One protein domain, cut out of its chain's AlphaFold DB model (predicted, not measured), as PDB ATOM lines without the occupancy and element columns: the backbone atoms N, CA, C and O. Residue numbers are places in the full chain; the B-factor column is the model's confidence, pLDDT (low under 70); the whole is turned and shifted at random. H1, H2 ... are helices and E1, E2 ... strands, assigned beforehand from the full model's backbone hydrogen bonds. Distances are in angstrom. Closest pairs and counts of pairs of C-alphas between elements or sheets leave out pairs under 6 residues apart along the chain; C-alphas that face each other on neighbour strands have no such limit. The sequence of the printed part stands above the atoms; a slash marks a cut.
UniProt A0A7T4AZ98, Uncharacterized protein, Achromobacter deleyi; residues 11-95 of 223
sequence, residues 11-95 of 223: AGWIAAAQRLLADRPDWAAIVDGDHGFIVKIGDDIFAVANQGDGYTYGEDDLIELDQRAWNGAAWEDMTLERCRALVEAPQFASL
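What this domain is: This is residues 11 to 95 of the 223 residues of an uncharacterized protein of Achromobacter deleyi (UniProt A0A7T4AZ98). A twisted sheet of four strands has two helices, H1 and H2, side by side over one face, and a long loop, residues 50 to 79, runs from the sheet's helix-free side past its E3 edge to the helix side. The 85 printed residues hold two named helices and four named strands in the order H1 E1 E2 E3 H2 E4. The sheet's order is E3 E2 E1 E4, all antiparallel. The class is mixed, helices and strands, with under half of the residues in named elements. The whole is compact, with a radius of gyration of the C-alphas of 12.0 A and spans of 34 by 25 by 23 A.

How they stand to each other: H1, residues 11 to 21, is on the sheet formed by E1, residues 28 to 32, E2, residues 36 to 41, E3, residues 44 to 49, and E4, residues 92 to 94. H1 runs across the strands at a height over the sheet of 9.2 A, at 71 degrees to E2 on the local plane; the closest C-alphas of H1 and E2 are those of Leu 21 and Lys 40, 6.4 A apart. E1, E2 and E3 form a meander, each strand the antiparallel neighbour of the one before, and two hairpins. N 30 and O 38 are within hydrogen-bond range at 2.8 A between E1 and E2, as are N 39 and O 46 at 2.8 A between E2 and E3. Residues 46 to 47 of E3 also pair antiparallel with residues 63 to 64. H2, residues 80 to 88, is on the same face as H1, over E1, at a height of 10.3 A; the closest C-alphas of H2 and E1 are those of Ile 30 and Leu 86, 6.8 A apart. H1 and H2 touch and run the same way at a tilt of 38 degrees, only just steep; their closest C-alphas are those of Ala 17 and Val 87, 6.1 A apart. E4 is the antiparallel neighbour of E1, with N 29 and O 93 at 2.8 A; E3 and E4, the edge strands, are apart. Every O i to N i+4 pair is within hydrogen-bond range in H1, and 4 of 5 in H2.

Where its parts are: H1 begins at C-alpha 11, (-2.006, -24.504, 6.250), and is 15.4 A long. E1 measures 12.8 A, E2 15.5 A and E3 16.8 A, from C-alpha 44 at (-7.157, -34.511, 12.865). H2 measures 11.9 A. E4, 7.1 A, ends at C-alpha 94, (-18.058, -42.928, 4.168).

The domain as a whole: The C-alphas farthest apart, of Gly 54 and Gly 72, are 35.0 A apart. The printed part has no cut. The link from E3 to H2 is long, with 30 residues. The mean pLDDT of the printed part is 87.3, and no printed residue is under 70.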
ATOM      1  N   ALA A  11      -1.106 -24.883   5.164       90.94
ATOM      2  CA  ALA A  11      -2.006 -24.504   6.250       90.94
ATOM      3  C   ALA A  11      -3.405 -24.133   5.743       90.94
ATOM      4  O   ALA A  11      -4.406 -24.474   6.372       90.94
ATOM      5  N   GLY A  12      -3.490 -23.443   4.604       92.00
ATOM      6  CA  GLY A  12      -4.775 -23.082   4.028       92.00
ATOM      7  C   GLY A  12      -5.517 -24.273   3.426       92.00
ATOM      8  O   GLY A  12      -6.738 -24.357   3.560       92.00
ATOM      9  N   TRP A  13      -4.800 -25.222   2.827       92.75
ATOM     10  CA  TRP A  13      -5.383 -26.453   2.311       92.75
ATOM     11  C   TRP A  13      -5.900 -27.356   3.441       92.75
ATOM     12  O   TRP A  13      -7.070 -27.736   3.421       92.75
ATOM     13  N   ILE A  14      -5.089 -27.594   4.480       92.19
ATOM     14  CA  ILE A  14      -5.483 -28.346   5.687       92.19
ATOM     15  C   ILE A  14      -6.716 -27.714   6.336       92.19
ATOM     16  O   ILE A  14      -7.704 -28.400   6.588       92.19
ATOM     17  N   ALA A  15      -6.717 -26.390   6.530       92.00
ATOM     18  CA  ALA A  15      -7.854 -25.688   7.119       92.00
ATOM     19  C   ALA A  15      -9.126 -25.774   6.254       92.00
ATOM     20  O   ALA A  15     -10.240 -25.770   6.784       92.00
ATOM     21  N   ALA A  16      -8.990 -25.836   4.926       93.44
ATOM     22  CA  ALA A  16     -10.120 -26.046   4.027       93.44
ATOM     23  C   ALA A  16     -10.666 -27.479   4.139       93.44
ATOM     24  O   ALA A  16     -11.874 -27.645   4.308       93.44
ATOM     25  N   ALA A  17      -9.795 -28.493   4.125       92.75
ATOM     26  CA  ALA A  17     -10.178 -29.896   4.289       92.75
ATOM     27  C   ALA A  17     -10.842 -30.154   5.655       92.75
ATOM     28  O   ALA A  17     -11.944 -30.704   5.710       92.75
ATOM     29  N   GLN A  18     -10.252 -29.653   6.745       92.50
ATOM     30  CA  GLN A  18     -10.842 -29.712   8.087       92.50
ATOM     31  C   GLN A  18     -12.234 -29.081   8.120       92.50
ATOM     32  O   GLN A  18     -13.163 -29.666   8.667       92.50
ATOM     33  N   ARG A  19     -12.425 -27.918   7.484       92.50
ATOM     34  CA  ARG A  19     -13.737 -27.256   7.427       92.50
ATOM     35  C   ARG A  19     -14.784 -28.085   6.684       92.50
ATOM     36  O   ARG A  19     -15.938 -28.092   7.094       92.50
ATOM     37  N   LEU A  20     -14.403 -28.773   5.609       91.75
ATOM     38  CA  LEU A  20     -15.311 -29.637   4.843       91.75
ATOM     39  C   LEU A  20     -15.745 -30.887   5.624       91.75
ATOM     40  O   LEU A  20     -16.838 -31.412   5.383       91.75
ATOM     41  N   LEU A  21     -14.896 -31.351   6.543       90.88
ATOM     42  CA  LEU A  21     -15.121 -32.537   7.367       90.88
ATOM     43  C   LEU A  21     -15.581 -32.215   8.803       90.88
ATOM     44  O   LEU A  21     -15.965 -33.127   9.528       90.88
ATOM     45  N   ALA A  22     -15.597 -30.945   9.218       86.94
ATOM     46  CA  ALA A  22     -15.834 -30.533  10.606       86.94
ATOM     47  C   ALA A  22     -17.132 -31.105  11.197       86.94
ATOM     48  O   ALA A  22     -17.092 -31.736  12.251       86.94
ATOM     49  N   ASP A  23     -18.246 -30.971  10.475       83.56
ATOM     50  CA  ASP A  23     -19.573 -31.434  10.915       83.56
ATOM     51  C   ASP A  23     -19.888 -32.875  10.477       83.56
ATOM     52  O   ASP A  23     -21.032 -33.331  10.555       83.56
ATOM     53  N   ARG A  24     -18.889 -33.595   9.961       83.31
ATOM     54  CA  ARG A  24     -19.043 -34.972   9.493       83.31
ATOM     55  C   ARG A  24     -18.599 -35.968  10.567       83.31
ATOM     56  O   ARG A  24     -17.738 -35.628  11.387       83.31
ATOM     57  N   PRO A  25     -19.188 -37.181  10.573       80.44
ATOM     58  CA  PRO A  25     -18.736 -38.250  11.455       80.44
ATOM     59  C   PRO A  25     -17.293 -38.649  11.133       80.44
ATOM     60  O   PRO A  25     -16.811 -38.399  10.023       80.44
ATOM     61  N   ASP A  26     -16.636 -39.305  12.089       80.81
ATOM     62  CA  ASP A  26     -15.344 -39.950  11.853       80.81
ATOM     63  C   ASP A  26     -15.434 -40.895  10.647       80.81
ATOM     64  O   ASP A  26     -16.496 -41.464  10.365       80.81
ATOM     65  N   TRP A  27     -14.328 -41.016   9.912       86.62
ATOM     66  CA  TRP A  27     -14.223 -41.807   8.678       86.62
ATOM     67  C   TRP A  27     -15.098 -41.338   7.506       86.62
ATOM     68  O   TRP A  27     -15.168 -41.998   6.463       86.62
ATOM     69  N   ALA A  28     -15.720 -40.162   7.619       88.88
ATOM     70  CA  ALA A  28     -16.138 -39.419   6.443       88.88
ATOM     71  C   ALA A  28     -14.905 -38.919   5.686       88.88
ATOM     72  O   ALA A  28     -13.958 -38.396   6.281       88.88
ATOM     73  N   ALA A  29     -14.946 -39.055   4.365       92.75
ATOM     74  CA  ALA A  29     -13.788 -38.839   3.524       92.75
ATOM     75  C   ALA A  29     -14.088 -37.936   2.331       92.75
ATOM     76  O   ALA A  29     -15.189 -37.972   1.777       92.75
ATOM     77  N   ILE A  30     -13.090 -37.159   1.917       95.00
ATOM     78  CA  ILE A  30     -13.025 -36.529   0.599       95.00
ATOM     79  C   ILE A  30     -12.384 -37.543  -0.353       95.00
ATOM     80  O   ILE A  30     -11.318 -38.079  -0.054       95.00
ATOM     81  N   VAL A  31     -13.037 -37.819  -1.478       92.12
ATOM     82  CA  VAL A  31     -12.582 -38.804  -2.467       92.12
ATOM     83  C   VAL A  31     -11.525 -38.188  -3.376       92.12
ATOM     84  O   VAL A  31     -11.786 -37.174  -4.024       92.12
ATOM     85  N   ASP A  32     -10.368 -38.839  -3.468       89.88
ATOM     86  CA  ASP A  32      -9.261 -38.465  -4.348       89.88
ATOM     87  C   ASP A  32      -9.114 -39.446  -5.519       89.88
ATOM     88  O   ASP A  32      -8.086 -40.098  -5.726       89.88
ATOM     89  N   GLY A  33     -10.205 -39.573  -6.278       81.94
ATOM     90  CA  GLY A  33     -10.313 -40.496  -7.407       81.94
ATOM     91  C   GLY A  33      -9.918 -41.925  -7.031       81.94
ATOM     92  O   GLY A  33     -10.294 -42.428  -5.976       81.94
ATOM     93  N   ASP A  34      -9.124 -42.565  -7.891       81.88
ATOM     94  CA  ASP A  34      -8.644 -43.935  -7.679       81.88
ATOM     95  C   ASP A  34      -7.462 -44.024  -6.699       81.88
ATOM     96  O   ASP A  34      -7.027 -45.124  -6.363       81.88
ATOM     97  N   HIS A  35      -6.919 -42.894  -6.242       85.19
ATOM     98  CA  HIS A  35      -5.690 -42.873  -5.451       85.19
ATOM     99  C   HIS A  35      -5.933 -43.106  -3.963       85.19
ATOM    100  O   HIS A  35      -5.114 -43.738  -3.294       85.19
ATOM    101  N   GLY A  36      -7.047 -42.605  -3.432       90.88
ATOM    102  CA  GLY A  36      -7.308 -42.686  -2.005       90.88
ATOM    103  C   GLY A  36      -8.320 -41.672  -1.521       90.88
ATOM    104  O   GLY A  36      -9.200 -41.220  -2.258       90.88
ATOM    105  N   PHE A  37      -8.191 -41.341  -0.244       94.12
ATOM    106  CA  PHE A  37      -9.138 -40.500   0.453       94.12
ATOM    107  C   PHE A  37      -8.441 -39.599   1.470       94.12
ATOM    108  O   PHE A  37      -7.396 -39.950   2.017       94.12
ATOM    109  N   ILE A  38      -9.064 -38.458   1.759       94.88
ATOM    110  CA  ILE A  38      -8.706 -37.594   2.888       94.88
ATOM    111  C   ILE A  38      -9.781 -37.756   3.953       94.88
ATOM    112  O   ILE A  38     -10.937 -37.412   3.708       94.88
ATOM    113  N   VAL A  39      -9.418 -38.288   5.114       93.88
ATOM    114  CA  VAL A  39     -10.349 -38.663   6.186       93.88
ATOM    115  C   VAL A  39     -10.159 -37.793   7.415       93.88
ATOM    116  O   VAL A  39      -9.067 -37.289   7.668       93.88
ATOM    117  N   LYS A  40     -11.231 -37.645   8.193       89.06
ATOM    118  CA  LYS A  40     -11.191 -37.064   9.536       89.06
ATOM    119  C   LYS A  40     -11.294 -38.176  10.575       89.06
ATOM    120  O   LYS A  40     -12.204 -39.003  10.478       89.06
ATOM    121  N   ILE A  41     -10.402 -38.141  11.560       87.00
ATOM    122  CA  ILE A  41     -10.409 -39.017  12.737       87.00
ATOM    123  C   ILE A  41     -10.226 -38.127  13.964       87.00
ATOM    124  O   ILE A  41      -9.157 -37.547  14.160       87.00
ATOM    125  N   GLY A  42     -11.281 -37.963  14.766       83.44
ATOM    126  CA  GLY A  42     -11.267 -36.968  15.837       83.44
ATOM    127  C   GLY A  42     -11.167 -35.550  15.264       83.44
ATOM    128  O   GLY A  42     -11.961 -35.175  14.407       83.44
ATOM    129  N   ASP A  43     -10.199 -34.757  15.723       83.06
ATOM    130  CA  ASP A  43      -9.975 -33.385  15.228       83.06
ATOM    131  C   ASP A  43      -8.907 -33.302  14.118       83.06
ATOM    132  O   ASP A  43      -8.694 -32.238  13.524       83.06
ATOM    133  N   ASP A  44      -8.267 -34.428  13.806       88.12
ATOM    134  CA  ASP A  44      -7.157 -34.511  12.865       88.12
ATOM    135  C   ASP A  44      -7.613 -35.026  11.493       88.12
ATOM    136  O   ASP A  44      -8.653 -35.679  11.346       88.12
ATOM    137  N   ILE A  45      -6.825 -34.699  10.464       92.19
ATOM    138  CA  ILE A  45      -7.050 -35.166   9.095       92.19
ATOM    139  C   ILE A  45      -5.859 -35.962   8.580       92.19
ATOM    140  O   ILE A  45      -4.705 -35.599   8.803       92.19
ATOM    141  N   PHE A  46      -6.161 -37.027   7.848       93.38
ATOM    142  CA  PHE A  46      -5.192 -38.001   7.361       93.38
ATOM    143  C   PHE A  46      -5.462 -38.330   5.896       93.38
ATOM    144  O   PHE A  46      -6.589 -38.185   5.414       93.38
ATOM    145  N   ALA A  47      -4.440 -38.808   5.195       92.50
ATOM    146  CA  ALA A  47      -4.610 -39.503   3.929       92.50
ATOM    147  C   ALA A  47      -4.745 -41.011   4.177       92.50
ATOM    148  O   ALA A  47      -4.135 -41.552   5.094       92.50
ATOM    149  N   VAL A  48      -5.513 -41.695   3.337       93.00
ATOM    150  CA  VAL A  48      -5.562 -43.161   3.278       93.00
ATOM    151  C   VAL A  48      -5.540 -43.600   1.818       93.00
ATOM    152  O   VAL A  48      -6.204 -42.998   0.970       93.00
ATOM    153  N   ALA A  49      -4.760 -44.633   1.502       90.62
ATOM    154  CA  ALA A  49      -4.687 -45.172   0.145       90.62
ATOM    155  C   ALA A  49      -5.969 -45.938  -0.206       90.62
ATOM    156  O   ALA A  49      -6.573 -46.569   0.658       90.62
ATOM    157  N   ASN A  50      -6.378 -45.931  -1.474       88.88
ATOM    158  CA  ASN A  50      -7.506 -46.755  -1.902       88.88
ATOM    159  C   ASN A  50      -7.103 -48.240  -1.941       88.88
ATOM    160  O   ASN A  50      -6.311 -48.648  -2.787       88.88
ATOM    161  N   GLN A  51      -7.675 -49.047  -1.045       86.31
ATOM    162  CA  GLN A  51      -7.436 -50.497  -0.953       86.31
ATOM    163  C   GLN A  51      -8.478 -51.337  -1.717       86.31
ATOM    164  O   GLN A  51      -8.430 -52.569  -1.705       86.31
ATOM    165  N   GLY A  52      -9.419 -50.680  -2.399       76.62
ATOM    166  CA  GLY A  52     -10.500 -51.317  -3.142       76.62
ATOM    167  C   GLY A  52     -11.784 -51.530  -2.335       76.62
ATOM    168  O   GLY A  52     -11.866 -51.300  -1.125       76.62
ATOM    169  N   ASP A  53     -12.820 -51.962  -3.053       75.12
ATOM    170  CA  ASP A  53     -14.174 -52.085  -2.518       75.12
ATOM    171  C   ASP A  53     -14.259 -53.116  -1.384       75.12
ATOM    172  O   ASP A  53     -13.841 -54.267  -1.513       75.12
ATOM    173  N   GLY A  54     -14.867 -52.712  -0.268       70.94
ATOM    174  CA  GLY A  54     -15.115 -53.587   0.880       70.94
ATOM    175  C   GLY A  54     -13.933 -53.762   1.835       70.94
ATOM    176  O   GLY A  54     -14.083 -54.483   2.827       70.94
ATOM    177  N   TYR A  55     -12.799 -53.098   1.590       78.38
ATOM    178  CA  TYR A  55     -11.719 -53.011   2.571       78.38
ATOM    179  C   TYR A  55     -12.199 -52.306   3.850       78.38
ATOM    180  O   TYR A  55     -12.995 -51.367   3.797       78.38
ATOM    181  N   THR A  56     -11.750 -52.802   5.004       82.31
ATOM    182  CA  THR A  56     -12.036 -52.206   6.316       82.31
ATOM    183  C   THR A  56     -10.789 -51.479   6.780       82.31
ATOM    184  O   THR A  56      -9.798 -52.132   7.075       82.31
ATOM    185  N   TYR A  57     -10.855 -50.153   6.815       87.88
ATOM    186  CA  TYR A  57      -9.738 -49.296   7.189       87.88
ATOM    187  C   TYR A  57      -9.537 -49.262   8.708       87.88
ATOM    188  O   TYR A  57     -10.503 -49.170   9.467       87.88
ATOM    189  N   GLY A  58      -8.292 -49.319   9.156       88.50
ATOM    190  CA  GLY A  58      -7.891 -49.175  10.553       88.50
ATOM    191  C   GLY A  58      -6.959 -47.985  10.760       88.50
ATOM    192  O   GLY A  58      -6.561 -47.310   9.812       88.50
ATOM    193  N   GLU A  59      -6.587 -47.728  12.015       86.19
ATOM    194  CA  GLU A  59      -5.622 -46.665  12.343       86.19
ATOM    195  C   GLU A  59      -4.259 -46.885  11.659       86.19
ATOM    196  O   GLU A  59      -3.596 -45.918  11.296       86.19
ATOM    197  N   ASP A  60      -3.886 -48.143  11.400       89.38
ATOM    198  CA  ASP A  60      -2.645 -48.512  10.706       89.38
ATOM    199  C   ASP A  60      -2.611 -48.082   9.223       89.38
ATOM    200  O   ASP A  60      -1.536 -48.025   8.625       89.38
ATOM    201  N   ASP A  61      -3.764 -47.771   8.618       90.62
ATOM    202  CA  ASP A  61      -3.852 -47.297   7.230       90.62
ATOM    203  C   ASP A  61      -3.675 -45.772   7.107       90.62
ATOM    204  O   ASP A  61      -3.565 -45.251   5.992       90.62
ATOM    205  N   LEU A  62      -3.690 -45.047   8.232       90.81
ATOM    206  CA  LEU A  62      -3.627 -43.589   8.263       90.81
ATOM    207  C   LEU A  62      -2.218 -43.095   7.923       90.81
ATOM    208  O   LEU A  62      -1.222 -43.471   8.539       90.81
ATOM    209  N   ILE A  63      -2.150 -42.185   6.958       89.69
ATOM    210  CA  ILE A  63      -0.927 -41.506   6.542       89.69
ATOM    211  C   ILE A  63      -1.031 -40.045   6.971       89.69
ATOM    212  O   ILE A  63      -1.947 -39.320   6.573       89.69
ATOM    213  N   GLU A  64      -0.073 -39.602   7.782       89.12
ATOM    214  CA  GLU A  64       0.025 -38.203   8.184       89.12
ATOM    215  C   GLU A  64       0.293 -37.306   6.971       89.12
ATOM    216  O   GLU A  64       1.197 -37.539   6.163       89.12
ATOM    217  N   LEU A  65      -0.476 -36.225   6.874       87.38
ATOM    218  CA  LEU A  65      -0.262 -35.182   5.880       87.38
ATOM    219  C   LEU A  65       0.890 -34.273   6.336       87.38
ATOM    220  O   LEU A  65       0.662 -33.175   6.829       87.38
ATOM    221  N   ASP A  66       2.139 -34.731   6.204       84.00
ATOM    222  CA  ASP A  66       3.317 -33.962   6.641       84.00
ATOM    223  C   ASP A  66       3.482 -32.672   5.813       84.00
ATOM    224  O   ASP A  66       3.553 -32.693   4.581       84.00
ATOM    225  N   GLN A  67       3.625 -31.534   6.498       86.25
ATOM    226  CA  GLN A  67       3.955 -30.244   5.890       86.25
ATOM    227  C   GLN A  67       5.228 -30.303   5.032       86.25
ATOM    228  O   GLN A  67       5.343 -29.558   4.058       86.25
ATOM    229  N   ARG A  68       6.201 -31.155   5.375       86.75
ATOM    230  CA  ARG A  68       7.460 -31.289   4.619       86.75
ATOM    231  C   ARG A  68       7.256 -31.874   3.223       86.75
ATOM    232  O   ARG A  68       8.055 -31.571   2.342       86.75
ATOM    233  N   ALA A  69       6.190 -32.646   3.023       85.00
ATOM    234  CA  ALA A  69       5.781 -33.168   1.722       85.00
ATOM    235  C   ALA A  69       5.041 -32.114   0.871       85.00
ATOM    236  O   ALA A  69       4.728 -32.355  -0.293       85.00
ATOM    237  N   TRP A  70       4.773 -30.917   1.411       86.75
ATOM    238  CA  TRP A  70       4.177 -29.822   0.649       86.75
ATOM    239  C   TRP A  70       5.226 -29.121  -0.226       86.75
ATOM    240  O   TRP A  70       6.031 -28.318   0.253       86.75
ATOM    241  N   ASN A  71       5.191 -29.355  -1.537       81.94
ATOM    242  CA  ASN A  71       6.158 -28.831  -2.512       81.94
ATOM    243  C   ASN A  71       5.859 -27.381  -2.958       81.94
ATOM    244  O   ASN A  71       5.989 -27.009  -4.124       81.94
ATOM    245  N   GLY A  72       5.449 -26.538  -2.011       77.12
ATOM    246  CA  GLY A  72       5.094 -25.134  -2.225       77.12
ATOM    247  C   GLY A  72       3.633 -24.918  -2.619       77.12
ATOM    248  O   GLY A  72       3.032 -23.976  -2.110       77.12
ATOM    249  N   ALA A  73       3.056 -25.790  -3.451       78.81
ATOM    250  CA  ALA A  73       1.693 -25.623  -3.970       78.81
ATOM    251  C   ALA A  73       0.811 -26.886  -3.903       78.81
ATOM    252  O   ALA A  73      -0.407 -26.773  -4.039       78.81
ATOM    253  N   ALA A  74       1.398 -28.068  -3.710       83.25
ATOM    254  CA  ALA A  74       0.680 -29.335  -3.622       83.25
ATOM    255  C   ALA A  74       1.376 -30.303  -2.653       83.25
ATOM    256  O   ALA A  74       2.543 -30.122  -2.302       83.25
ATOM    257  N   TRP A  75       0.650 -31.332  -2.223       81.81
ATOM    258  CA  TRP A  75       1.218 -32.454  -1.476       81.81
ATOM    259  C   TRP A  75       1.953 -33.408  -2.432       81.81
ATOM    260  O   TRP A  75       1.648 -33.435  -3.627       81.81
ATOM    261  N   GLU A  76       2.952 -34.135  -1.936       72.56
ATOM    262  CA  GLU A  76       3.819 -35.001  -2.744       72.56
ATOM    263  C   GLU A  76       2.993 -35.958  -3.630       72.56
ATOM    264  O   GLU A  76       1.958 -36.478  -3.217       72.56
ATOM    265  N   ASP A  77       3.399 -36.088  -4.897       76.94
ATOM    266  CA  ASP A  77       2.699 -36.811  -5.975       76.94
ATOM    267  C   ASP A  77       1.316 -36.280  -6.414       76.94
ATOM    268  O   ASP A  77       0.675 -36.850  -7.306       76.94
ATOM    269  N   MET A  78       0.870 -35.139  -5.884       84.56
ATOM    270  CA  MET A  78      -0.328 -34.437  -6.352       84.56
ATOM    271  C   MET A  78       0.015 -33.207  -7.202       84.56
ATOM    272  O   MET A  78       1.039 -32.547  -7.029       84.56
ATOM    273  N   THR A  79      -0.885 -32.858  -8.124       87.75
ATOM    274  CA  THR A  79      -0.834 -31.568  -8.825       87.75
ATOM    275  C   THR A  79      -1.577 -30.495  -8.030       87.75
ATOM    276  O   THR A  79      -2.496 -30.800  -7.265       87.75
ATOM    277  N   LEU A  80      -1.232 -29.222  -8.249       86.62
ATOM    278  CA  LEU A  80      -1.950 -28.090  -7.651       86.62
ATOM    279  C   LEU A  80      -3.444 -28.132  -8.006       86.62
ATOM    280  O   LEU A  80      -4.297 -27.919  -7.146       86.62
ATOM    281  N   GLU A  81      -3.773 -28.427  -9.263       88.56
ATOM    282  CA  GLU A  81      -5.155 -28.546  -9.725       88.56
ATOM    283  C   GLU A  81      -5.903 -29.648  -8.975       88.56
ATOM    284  O   GLU A  81      -7.056 -29.449  -8.598       88.56
ATOM    285  N   ARG A  82      -5.244 -30.781  -8.708       88.44
ATOM    286  CA  ARG A  82      -5.826 -31.897  -7.958       88.44
ATOM    287  C   ARG A  82      -6.054 -31.523  -6.497       88.44
ATOM    288  O   ARG A  82      -7.173 -31.675  -6.017       88.44
ATOM    289  N   CYS A  83      -5.059 -30.946  -5.816       88.75
ATOM    290  CA  CYS A  83      -5.228 -30.448  -4.448       88.75
ATOM    291  C   CYS A  83      -6.376 -29.431  -4.355       88.75
ATOM    292  O   CYS A  83      -7.203 -29.522  -3.449       88.75
ATOM    293  N   ARG A  84      -6.476 -28.489  -5.304       90.31
ATOM    294  CA  ARG A  84      -7.582 -27.518  -5.341       90.31
ATOM    295  C   ARG A  84      -8.929 -28.186  -5.587       90.31
ATOM    296  O   ARG A  84      -9.881 -27.867  -4.881       90.31
ATOM    297  N   ALA A  85      -9.014 -29.125  -6.527       89.69
ATOM    298  CA  ALA A  85     -10.259 -29.820  -6.845       89.69
ATOM    299  C   ALA A  85     -10.859 -30.529  -5.620       89.69
ATOM    300  O   ALA A  85     -12.068 -30.432  -5.404       89.69
ATOM    301  N   LEU A  86     -10.022 -31.147  -4.777       91.25
ATOM    302  CA  LEU A  86     -10.476 -31.816  -3.554       91.25
ATOM    303  C   LEU A  86     -11.179 -30.882  -2.568       91.25
ATOM    304  O   LEU A  86     -12.082 -31.323  -1.868       91.25
ATOM    305  N   VAL A  87     -10.787 -29.608  -2.495       91.81
ATOM    306  CA  VAL A  87     -11.354 -28.661  -1.518       91.81
ATOM    307  C   VAL A  87     -12.352 -27.672  -2.127       91.81
ATOM    308  O   VAL A  87     -13.176 -27.113  -1.405       91.81
ATOM    309  N   GLU A  88     -12.320 -27.458  -3.443       90.50
ATOM    310  CA  GLU A  88     -13.239 -26.554  -4.148       90.50
ATOM    311  C   GLU A  88     -14.486 -27.274  -4.687       90.50
ATOM    312  O   GLU A  88     -15.561 -26.676  -4.737       90.50
ATOM    313  N   ALA A  89     -14.366 -28.553  -5.055       89.81
ATOM    314  CA  ALA A  89     -15.465 -29.379  -5.557       89.81
ATOM    315  C   ALA A  89     -15.399 -30.815  -4.987       89.81
ATOM    316  O   ALA A  89     -15.299 -31.778  -5.751       89.81
ATOM    317  N   PRO A  90     -15.448 -30.976  -3.649       91.31
ATOM    318  CA  PRO A  90     -15.266 -32.270  -3.004       91.31
ATOM    319  C   PRO A  90     -16.366 -33.264  -3.380       91.31
ATOM    320  O   PRO A  90     -17.562 -32.964  -3.310       91.31
ATOM    321  N   GLN A  91     -15.950 -34.489  -3.680       90.00
ATOM    322  CA  GLN A  91     -16.809 -35.664  -3.592       90.00
ATOM    323  C   GLN A  91     -16.588 -36.324  -2.236       90.00
ATOM    324  O   GLN A  91     -15.471 -36.324  -1.725       90.00
ATOM    325  N   PHE A  92     -17.647 -36.879  -1.654       88.88
ATOM    326  CA  PHE A  92     -17.588 -37.449  -0.314       88.88
ATOM    327  C   PHE A  92     -17.980 -38.920  -0.308       88.88
ATOM    328  O   PHE A  92     -18.910 -39.315  -1.010       88.88
ATOM    329  N   ALA A  93     -17.320 -39.690   0.550       84.06
ATOM    330  CA  ALA A  93     -17.647 -41.077   0.849       84.06
ATOM    331  C   ALA A  93     -17.607 -41.316   2.366       84.06
ATOM    332  O   ALA A  93     -17.012 -40.538   3.112       84.06
ATOM    333  N   SER A  94     -18.238 -42.397   2.815       84.38
ATOM    334  CA  SER A  94     -18.058 -42.928   4.168       84.38
ATOM    335  C   SER A  94     -17.264 -44.220   4.061       84.38
ATOM    336  O   SER A  94     -17.695 -45.132   3.351       84.38
ATOM    337  N   LEU A  95     -16.115 -44.298   4.730       82.81
ATOM    338  CA  LEU A  95     -15.278 -45.492   4.685       82.81
ATOM    339  C   LEU A  95     -15.748 -46.528   5.708       82.81
ATOM    340  O   LEU A  95     -16.183 -46.196   6.810       82.81
TER     341      LEU A  95